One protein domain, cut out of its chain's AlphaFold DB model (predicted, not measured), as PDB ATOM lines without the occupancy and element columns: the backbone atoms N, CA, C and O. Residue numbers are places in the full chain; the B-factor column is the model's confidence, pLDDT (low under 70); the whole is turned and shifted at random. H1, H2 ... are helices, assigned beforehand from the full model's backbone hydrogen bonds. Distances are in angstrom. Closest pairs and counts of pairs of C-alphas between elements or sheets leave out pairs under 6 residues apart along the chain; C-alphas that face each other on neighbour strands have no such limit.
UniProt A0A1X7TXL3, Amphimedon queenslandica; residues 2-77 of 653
ATOM      1  N   GLU A   2     214.514 153.502 210.257       73.25
ATOM      2  CA  GLU A   2     213.137 153.009 210.048       73.25
ATOM      3  C   GLU A   2     212.880 152.489 208.629       73.25
ATOM      4  O   GLU A   2     212.395 151.380 208.481       73.25
ATOM      5  N   PHE A   3     213.318 153.208 207.593       79.00
ATOM      6  CA  PHE A   3     213.224 152.732 206.207       79.00
ATOM      7  C   PHE A   3     213.925 151.373 205.966       79.00
ATOM      8  O   PHE A   3     213.405 150.513 205.266       79.00
ATOM      9  N   LEU A   4     215.102 151.138 206.562       78.75
ATOM     10  CA  LEU A   4     215.843 149.879 206.375       78.75
ATOM     11  C   LEU A   4     215.242 148.716 207.177       78.75
ATOM     12  O   LEU A   4     215.346 147.563 206.763       78.75
ATOM     13  N   THR A   5     214.653 149.002 208.338       78.62
ATOM     14  CA  THR A   5     214.064 147.972 209.198       78.62
ATOM     15  C   THR A   5     212.626 147.675 208.792       78.62
ATOM     16  O   THR A   5     212.321 146.522 208.531       78.62
ATOM     17  N   LYS A   6     211.771 148.698 208.673       76.00
ATOM     18  CA  LYS A   6     210.343 148.574 208.354       76.00
ATOM     19  C   LYS A   6     210.113 148.332 206.859       76.00
ATOM     20  O   LYS A   6     209.573 147.298 206.501       76.00
ATOM     21  N   ASP A   7     210.586 149.221 205.984       73.25
ATOM     22  CA  ASP A   7     210.211 149.167 204.557       73.25
ATOM     23  C   ASP A   7     211.017 148.129 203.749       73.25
ATOM     24  O   ASP A   7     210.533 147.599 202.751       73.25
ATOM     25  N   MET A   8     212.255 147.816 204.157       76.12
ATOM     26  CA  MET A   8     213.098 146.809 203.484       76.12
ATOM     27  C   MET A   8     213.044 145.405 204.106       76.12
ATOM     28  O   MET A   8     213.533 144.454 203.488       76.12
ATOM     29  N   GLY A   9     212.481 145.244 205.304       77.69
ATOM     30  CA  GLY A   9     212.320 143.928 205.927       77.69
ATOM     31  C   GLY A   9     211.437 143.951 207.162       77.69
ATOM     32  O   GLY A   9     211.898 143.616 208.256       77.69
ATOM     33  N   GLU A  10     210.180 144.316 206.921       81.56
ATOM     34  CA  GLU A  10     209.069 144.356 207.871       81.56
ATOM     35  C   GLU A  10     209.054 143.148 208.809       81.56
ATOM     36  O   GLU A  10     209.069 143.336 210.023       81.56
ATOM     37  N   ASP A  11     209.135 141.930 208.263       84.12
ATOM     38  CA  ASP A  11     209.077 140.686 209.040       84.12
ATOM     39  C   ASP A  11     210.141 140.643 210.150       84.12
ATOM     40  O   ASP A  11     209.857 140.335 211.306       84.12
ATOM     41  N   ARG A  12     211.389 141.014 209.825       86.56
ATOM     42  CA  ARG A  12     212.501 141.013 210.796       86.56
ATOM     43  C   ARG A  12     212.308 142.082 211.861       86.56
ATOM     44  O   ARG A  12     212.644 141.868 213.029       86.56
ATOM     45  N   TRP A  13     211.792 143.236 211.452       87.25
ATOM     46  CA  TRP A  13     211.520 144.337 212.361       87.25
ATOM     47  C   TRP A  13     210.391 143.981 213.330       87.25
ATOM     48  O   TRP A  13     210.564 144.156 214.536       87.25
ATOM     49  N   LEU A  14     209.298 143.394 212.834       87.12
ATOM     50  CA  LEU A  14     208.185 142.918 213.653       87.12
ATOM     51  C   LEU A  14     208.641 141.848 214.651       87.12
ATOM     52  O   LEU A  14     208.384 141.984 215.845       87.12
ATOM     53  N   CYS A  15     209.410 140.851 214.202       88.06
ATOM     54  CA  CYS A  15     210.013 139.848 215.083       88.06
ATOM     55  C   CYS A  15     210.857 140.483 216.198       88.06
ATOM     56  O   CYS A  15     210.764 140.085 217.357       88.06
ATOM     57  N   THR A  16     211.647 141.510 215.870       87.50
ATOM     58  CA  THR A  16     212.463 142.229 216.862       87.50
ATOM     59  C   THR A  16     211.591 142.944 217.902       87.50
ATOM     60  O   THR A  16     211.928 142.948 219.085       87.50
ATOM     61  N   LEU A  17     210.461 143.529 217.490       88.38
ATOM     62  CA  LEU A  17     209.514 144.180 218.401       88.38
ATOM     63  C   LEU A  17     208.786 143.180 219.306       88.38
ATOM     64  O   LEU A  17     208.625 143.455 220.495       88.38
ATOM     65  N   LEU A  18     208.370 142.031 218.767       89.88
ATOM     66  CA  LEU A  18     207.745 140.953 219.539       89.88
ATOM     67  C   LEU A  18     208.700 140.457 220.630       89.88
ATOM     68  O   LEU A  18     208.349 140.439 221.808       89.88
ATOM     69  N   ILE A  19     209.947 140.182 220.250       90.56
ATOM     70  CA  ILE A  19     211.018 139.818 221.177       90.56
ATOM     71  C   ILE A  19     211.213 140.886 222.265       90.56
ATOM     72  O   ILE A  19     211.315 140.551 223.446       90.56
ATOM     73  N   GLU A  20     211.246 142.170 221.895       89.19
ATOM     74  CA  GLU A  20     211.404 143.289 222.837       89.19
ATOM     75  C   GLU A  20     210.258 143.381 223.857       89.19
ATOM     76  O   GLU A  20     210.451 143.870 224.977       89.19
ATOM     77  N   LYS A  21     209.069 142.912 223.475       89.69
ATOM     78  CA  LYS A  21     207.875 142.853 224.319       89.69
ATOM     79  C   LYS A  21     207.787 141.589 225.181       89.69
ATOM     80  O   LYS A  21     206.836 141.485 225.943       89.69
ATOM     81  N   GLY A  22     208.770 140.691 225.102       90.06
ATOM     82  CA  GLY A  22     208.822 139.460 225.897       90.06
ATOM     83  C   GLY A  22     208.240 138.231 225.197       90.06
ATOM     84  O   GLY A  22     208.193 137.164 225.796       90.06
ATOM     85  N   TRP A  23     207.825 138.348 223.931       89.62
ATOM     86  CA  TRP A  23     207.313 137.203 223.180       89.62
ATOM     87  C   TRP A  23     208.445 136.277 222.745       89.62
ATOM     88  O   TRP A  23     209.542 136.718 222.381       89.62
ATOM     89  N   ARG A  24     208.158 134.976 222.742       85.31
ATOM     90  CA  ARG A  24     209.054 133.941 222.234       85.31
ATOM     91  C   ARG A  24     208.715 133.639 220.776       85.31
ATOM     92  O   ARG A  24     207.546 133.546 220.416       85.31
ATOM     93  N   LEU A  25     209.743 133.498 219.941       82.50
ATOM     94  CA  LEU A  25     209.593 133.005 218.573       82.50
ATOM     95  C   LEU A  25     209.878 131.506 218.570       82.50
ATOM     96  O   LEU A  25     210.982 131.089 218.924       82.50
ATOM     97  N   GLU A  26     208.890 130.715 218.171       77.25
ATOM     98  CA  GLU A  26     208.984 129.258 218.099       77.25
ATOM     99  C   GLU A  26     208.615 128.761 216.704       77.25
ATOM    100  O   GLU A  26     207.894 129.415 215.947       77.25
ATOM    101  N   TYR A  27     209.131 127.585 216.359       74.75
ATOM    102  CA  TYR A  27     208.743 126.905 215.137       74.75
ATOM    103  C   TYR A  27     207.313 126.370 215.269       74.75
ATOM    104  O   TYR A  27     207.022 125.567 216.152       74.75
ATOM    105  N   CYS A  28     206.423 126.784 214.366       73.88
ATOM    106  CA  CYS A  28     205.056 126.279 214.307       73.88
ATOM    107  C   CYS A  28     204.904 125.292 213.147       73.88
ATOM    108  O   CYS A  28     204.769 125.689 211.989       73.88
ATOM    109  N   ALA A  29     204.852 123.998 213.459       69.75
ATOM    110  CA  ALA A  29     204.737 122.944 212.451       69.75
ATOM    111  C   ALA A  29     203.368 122.887 211.735       69.75
ATOM    112  O   ALA A  29     203.182 122.029 210.884       69.75
ATOM    113  N   ILE A  30     202.381 123.716 212.111       71.00
ATOM    114  CA  ILE A  30     201.090 123.848 211.390       71.00
ATOM    115  C   ILE A  30     201.195 124.919 210.291       71.00
ATOM    116  O   ILE A  30     200.426 124.930 209.333       71.00
ATOM    117  N   SER A  31     202.158 125.838 210.412       76.12
ATOM    118  CA  SER A  31     202.281 126.957 209.484       76.12
ATOM    119  C   SER A  31     202.833 126.497 208.132       76.12
ATOM    120  O   SER A  31     203.907 125.904 208.048       76.12
ATOM    121  N   ASN A  32     202.098 126.794 207.059       73.69
ATOM    122  CA  ASN A  32     202.564 126.621 205.689       73.69
ATOM    123  C   ASN A  32     202.773 128.005 205.070       73.69
ATOM    124  O   ASN A  32     201.864 128.835 205.074       73.69
ATOM    125  N   ASN A  33     203.971 128.263 204.554       77.38
ATOM    126  CA  ASN A  33     204.306 129.529 203.917       77.38
ATOM    127  C   ASN A  33     204.757 129.277 202.477       77.38
ATOM    128  O   ASN A  33     205.632 128.450 202.222       77.38
ATOM    129  N   LYS A  34     204.189 130.030 201.533       76.44
ATOM    130  CA  LYS A  34     204.599 130.028 200.131       76.44
ATOM    131  C   LYS A  34     205.227 131.373 199.793       76.44
ATOM    132  O   LYS A  34     204.569 132.407 199.859       76.44
ATOM    133  N   THR A  35     206.481 131.344 199.357       75.00
ATOM    134  CA  THR A  35     207.208 132.542 198.923       75.00
ATOM    135  C   THR A  35     207.707 132.408 197.488       75.00
ATOM    136  O   THR A  35     207.938 131.303 196.995       75.00
ATOM    137  N   TYR A  36     207.865 133.542 196.806       76.25
ATOM    138  CA  TYR A  36     208.444 133.600 195.466       76.25
ATOM    139  C   TYR A  36     209.970 133.640 195.574       76.25
ATOM    140  O   TYR A  36     210.560 134.664 195.927       76.25
ATOM    141  N   CYS A  37     210.604 132.505 195.283       80.75
ATOM    142  CA  CYS A  37     212.056 132.398 195.195       80.75
ATOM    143  C   CYS A  37     212.546 133.034 193.882       80.75
ATOM    144  O   CYS A  37     211.904 132.832 192.849       80.75
ATOM    145  N   PRO A  38     213.657 133.793 193.889       87.12
ATOM    146  CA  PRO A  38     214.180 134.383 192.668       87.12
ATOM    147  C   PRO A  38     214.641 133.297 191.693       87.12
ATOM    148  O   PRO A  38     215.520 132.502 192.015       87.12
ATOM    149  N   MET A  39     214.084 133.310 190.480       86.94
ATOM    150  CA  MET A  39     214.421 132.333 189.430       86.94
ATOM    151  C   MET A  39     215.481 132.853 188.453       86.94
ATOM    152  O   MET A  39     216.060 132.092 187.684       86.94
ATOM    153  N   THR A  40     215.745 134.162 188.473       90.81
ATOM    154  CA  THR A  40     216.732 134.810 187.601       90.81
ATOM    155  C   THR A  40     217.788 135.544 188.419       90.81
ATOM    156  O   THR A  40     217.521 136.033 189.518       90.81
ATOM    157  N   PHE A  41     218.991 135.680 187.861       90.31
ATOM    158  CA  PHE A  41     220.092 136.402 188.505       90.31
ATOM    159  C   PHE A  41     219.719 137.857 188.848       90.31
ATOM    160  O   PHE A  41     220.063 138.361 189.917       90.31
ATOM    161  N   ASP A  42     218.983 138.527 187.959       90.31
ATOM    162  CA  ASP A  42     218.542 139.913 188.142       90.31
ATOM    163  C   ASP A  42     217.585 140.035 189.321       90.31
ATOM    164  O   ASP A  42     217.707 140.950 190.139       90.31
ATOM    165  N   GLU A  43     216.630 139.111 189.409       88.62
ATOM    166  CA  GLU A  43     215.695 139.052 190.519       88.62
ATOM    167  C   GLU A  43     216.431 138.750 191.826       88.62
ATOM    168  O   GLU A  43     216.229 139.455 192.814       88.62
ATOM    169  N   PHE A  44     217.359 137.790 191.810       90.69
ATOM    170  CA  PHE A  44     218.183 137.446 192.963       90.69
ATOM    171  C   PHE A  44     218.953 138.660 193.497       90.69
ATOM    172  O   PHE A  44     218.852 138.974 194.683       90.69
ATOM    173  N   TYR A  45     219.647 139.412 192.634       91.56
ATOM    174  CA  TYR A  45     220.372 140.624 193.036       91.56
ATOM    175  C   TYR A  45     219.437 141.699 193.602       91.56
ATOM    176  O   TYR A  45     219.718 142.282 194.653       91.56
ATOM    177  N   LYS A  46     218.292 141.943 192.954       88.19
ATOM    178  CA  LYS A  46     217.295 142.920 193.424       88.19
ATOM    179  C   LYS A  46     216.686 142.534 194.775       88.19
ATOM    180  O   LYS A  46     216.466 143.407 195.617       88.19
ATOM    181  N   GLN A  47     216.407 141.250 195.005       88.19
ATOM    182  CA  GLN A  47     215.893 140.768 196.287       88.19
ATOM    183  C   GLN A  47     216.966 140.859 197.383       88.19
ATOM    184  O   GLN A  47     216.734 141.462 198.434       88.19
ATOM    185  N   ARG A  48     218.177 140.361 197.112       89.31
ATOM    186  CA  ARG A  48     219.291 140.348 198.071       89.31
ATOM    187  C   ARG A  48     219.764 141.739 198.477       89.31
ATOM    188  O   ARG A  48     220.104 141.917 199.646       89.31
ATOM    189  N   ARG A  49     219.682 142.730 197.581       89.44
ATOM    190  CA  ARG A  49     219.898 144.149 197.911       89.44
ATOM    191  C   ARG A  49     219.101 144.579 199.142       89.44
ATOM    192  O   ARG A  49     219.655 145.199 200.045       89.44
ATOM    193  N   ARG A  50     217.807 144.240 199.180       84.44
ATOM    194  CA  ARG A  50     216.904 144.589 200.290       84.44
ATOM    195  C   ARG A  50     217.247 143.794 201.543       84.44
ATOM    196  O   ARG A  50     217.364 144.358 202.629       84.44
ATOM    197  N   TRP A  51     217.448 142.486 201.383       87.62
ATOM    198  CA  TRP A  51     217.667 141.588 202.515       87.62
ATOM    199  C   TRP A  51     218.962 141.884 203.260       87.62
ATOM    200  O   TRP A  51     218.934 141.929 204.481       87.62
ATOM    201  N   ILE A  52     220.074 142.138 202.563       90.06
ATOM    202  CA  ILE A  52     221.363 142.409 203.215       90.06
ATOM    203  C   ILE A  52     221.288 143.697 204.045       90.06
ATOM    204  O   ILE A  52     221.645 143.684 205.224       90.06
ATOM    205  N   GLY A  53     220.766 144.787 203.469       88.50
ATOM    206  CA  GLY A  53     220.602 146.055 204.187       88.50
ATOM    207  C   GLY A  53     219.688 145.921 205.410       88.50
ATOM    208  O   GLY A  53     220.038 146.378 206.499       88.50
ATOM    209  N   SER A  54     218.555 145.231 205.251       89.00
ATOM    210  CA  SER A  54     217.611 144.962 206.341       89.00
ATOM    211  C   SER A  54     218.204 144.070 207.435       89.00
ATOM    212  O   SER A  54     218.002 144.347 208.616       89.00
ATOM    213  N   THR A  55     218.955 143.024 207.081       89.88
ATOM    214  CA  THR A  55     219.608 142.136 208.051       89.88
ATOM    215  C   THR A  55     220.605 142.909 208.909       89.88
ATOM    216  O   THR A  55     220.521 142.844 210.133       89.88
ATOM    217  N   ILE A  56     221.488 143.703 208.294       90.31
ATOM    218  CA  ILE A  56     222.463 144.529 209.026       90.31
ATOM    219  C   ILE A  56     221.736 145.517 209.951       90.31
ATOM    220  O   ILE A  56     222.091 145.647 211.122       90.31
ATOM    221  N   ALA A  57     220.690 146.184 209.454       90.44
ATOM    222  CA  ALA A  57     219.938 147.161 210.236       90.44
ATOM    223  C   ALA A  57     219.186 146.534 211.424       90.44
ATOM    224  O   ALA A  57     219.198 147.104 212.515       90.44
ATOM    225  N   ASN A  58     218.555 145.371 211.234       90.75
ATOM    226  CA  ASN A  58     217.803 144.686 212.286       90.75
ATOM    227  C   ASN A  58     218.719 144.037 213.332       90.75
ATOM    228  O   ASN A  58     218.441 144.160 214.522       90.75
ATOM    229  N   ILE A  59     219.844 143.438 212.930       91.50
ATOM    230  CA  ILE A  59     220.845 142.946 213.890       91.50
ATOM    231  C   ILE A  59     221.415 144.120 214.702       91.50
ATOM    232  O   ILE A  59     221.487 144.046 215.927       91.50
ATOM    233  N   GLY A  60     221.738 145.243 214.051       90.94
ATOM    234  CA  GLY A  60     222.180 146.454 214.748       90.94
ATOM    235  C   GLY A  60     221.134 146.997 215.731       90.94
ATOM    236  O   GLY A  60     221.481 147.411 216.836       90.94
ATOM    237  N   LEU A  61     219.846 146.953 215.368       90.75
ATOM    238  CA  LEU A  61     218.741 147.338 216.251       90.75
ATOM    239  C   LEU A  61     218.636 146.415 217.472       90.75
ATOM    240  O   LEU A  61     218.481 146.908 218.591       90.75
ATOM    241  N   LEU A  62     218.742 145.102 217.259       90.94
ATOM    242  CA  LEU A  62     218.718 144.090 218.312       90.94
ATOM    243  C   LEU A  62     219.866 144.304 219.311       90.94
ATOM    244  O   LEU A  62     219.627 144.350 220.516       90.94
ATOM    245  N   ILE A  63     221.090 144.517 218.816       92.75
ATOM    246  CA  ILE A  63     222.276 144.789 219.644       92.75
ATOM    247  C   ILE A  63     222.097 146.092 220.434       92.75
ATOM    248  O   ILE A  63     222.350 146.127 221.636       92.75
ATOM    249  N   ASN A  64     221.603 147.158 219.796       92.88
ATOM    250  CA  ASN A  64     221.365 148.438 220.468       92.88
ATOM    251  C   ASN A  64     220.322 148.318 221.599       92.88
ATOM    252  O   ASN A  64     220.432 148.962 222.640       92.88
ATOM    253  N   LYS A  65     219.315 147.457 221.419       91.94
ATOM    254  CA  LYS A  65     218.258 147.202 222.407       91.94
ATOM    255  C   LYS A  65     218.553 146.031 223.351       91.94
ATOM    256  O   LYS A  65     217.699 145.717 224.181       91.94
ATOM    257  N   ALA A  66     219.745 145.434 223.289       93.19
ATOM    258  CA  ALA A  66     220.091 144.201 223.997       93.19
ATOM    259  C   ALA A  66     219.713 144.230 225.483       93.19
ATOM    260  O   ALA A  66     218.975 143.364 225.933       93.19
ATOM    261  N   LYS A  67     220.109 145.282 226.217       93.38
ATOM    262  CA  LYS A  67     219.820 145.423 227.659       93.38
ATOM    263  C   LYS A  67     218.328 145.343 227.991       93.38
ATOM    264  O   LYS A  67     217.950 144.782 229.013       93.38
ATOM    265  N   LYS A  68     217.485 145.953 227.152       93.00
ATOM    266  CA  LYS A  68     216.032 145.959 227.340       93.00
ATOM    267  C   LYS A  68     215.447 144.589 227.013       93.00
ATOM    268  O   LYS A  68     214.621 144.092 227.766       93.00
ATOM    269  N   ILE A  69     215.903 143.984 225.919       92.75
ATOM    270  CA  ILE A  69     215.437 142.673 225.461       92.75
ATOM    271  C   ILE A  69     215.774 141.591 226.487       92.75
ATOM    272  O   ILE A  69     214.872 140.896 226.929       92.75
ATOM    273  N   THR A  70     217.026 141.509 226.945       92.88
ATOM    274  CA  THR A  70     217.459 140.495 227.924       92.88
ATOM    275  C   THR A  70     216.789 140.649 229.288       92.88
ATOM    276  O   THR A  70     216.776 139.712 230.074       92.88
ATOM    277  N   LYS A  71     216.271 141.843 229.609       93.12
ATOM    278  CA  LYS A  71     215.514 142.084 230.845       93.12
ATOM    279  C   LYS A  71     214.047 141.672 230.710       93.12
ATOM    280  O   LYS A  71     213.454 141.228 231.682       93.12
ATOM    281  N   ASN A  72     213.465 141.872 229.529       92.00
ATOM    282  CA  ASN A  72     212.042 141.651 229.283       92.00
ATOM    283  C   ASN A  72     211.725 140.256 228.728       92.00
ATOM    284  O   ASN A  72     210.555 139.895 228.661       92.00
ATOM    285  N   ASN A  73     212.728 139.512 228.261       90.19
ATOM    286  CA  ASN A  73     212.547 138.245 227.569       90.19
ATOM    287  C   ASN A  73     213.532 137.199 228.097       90.19
ATOM    288  O   ASN A  73     214.723 137.253 227.796       90.19
ATOM    289  N   GLU A  74     213.021 136.226 228.848       87.75
ATOM    290  CA  GLU A  74     213.825 135.150 229.442       87.75
ATOM    291  C   GLU A  74     214.415 134.199 228.392       87.75
ATOM    292  O   GLU A  74     215.442 133.564 228.631       87.75
ATOM    293  N   SER A  75     213.819 134.134 227.195       86.12
ATOM    294  CA  SER A  75     214.319 133.291 226.102       86.12
ATOM    295  C   SER A  75     215.568 133.864 225.425       86.12
ATOM    296  O   SER A  75     216.231 133.148 224.674       86.12
ATOM    297  N   ILE A  76     215.907 135.141 225.655       89.81
ATOM    298  CA  ILE A  76     217.073 135.792 225.046       89.81
ATOM    299  C   ILE A  76     218.072 136.225 226.112       89.81
ATOM    300  O   ILE A  76     217.866 137.191 226.841       89.81
ATOM    301  N   ASN A  77     219.223 135.555 226.122       90.38
ATOM    302  CA  ASN A  77     220.328 135.844 227.028       90.38
ATOM    303  C   ASN A  77     221.458 136.644 226.351       90.38
ATOM    304  O   ASN A  77     221.489 136.855 225.135       90.38
TER     305      ASN A  77
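Overview. This is residues 2 to 77 of the 653 residues of a protein of Amphimedon queenslandica (UniProt A0A1X7TXL3). One long helix, H3, makes the longest axis, and H2 packs beside its later part, with short H1 and H4 at the two ends of H2. Residues 21 to 40 loop widely from H2 to H3, and residues 26 to 36 stick out. The 76 printed residues, with four named helices, H1 to H4 in order, are all helix in class and loose, with a radius of gyration of the C-alphas of 14.6 A and spans of 44 by 31 by 17 A.

Arrangement. H1, residues 2 to 7, touches H3, residues 41 to 64, with residues 53 to 58 of H3 alone; closest are C-alphas 4 and 54, 5.2 A. H2, residues 10 to 20, touches residues 54 to 62 of H3 alone, at a shallow tilt of 18 degrees, the same way; closest are C-alphas 13 and 58, 6.3 A. H4, residues 66 to 72, touches H2; closest are C-alphas 20 and 69, 4.9 A. O i to N i+4 pairs are within hydrogen-bond range throughout H1, H2 and H4, and 18 of 20 in H3.

Along the chain. H1 begins at C-alpha 2 (213.137, 153.009, 210.048). H2 is 15.2 A long and H3 34.2 A. H4 ends at C-alpha 72 (212.042, 141.651, 229.283).

Size, cuts and confidence. The printed part has no cut. The link H2 to H3 is long. Residue 29 is under 70 in pLDDT.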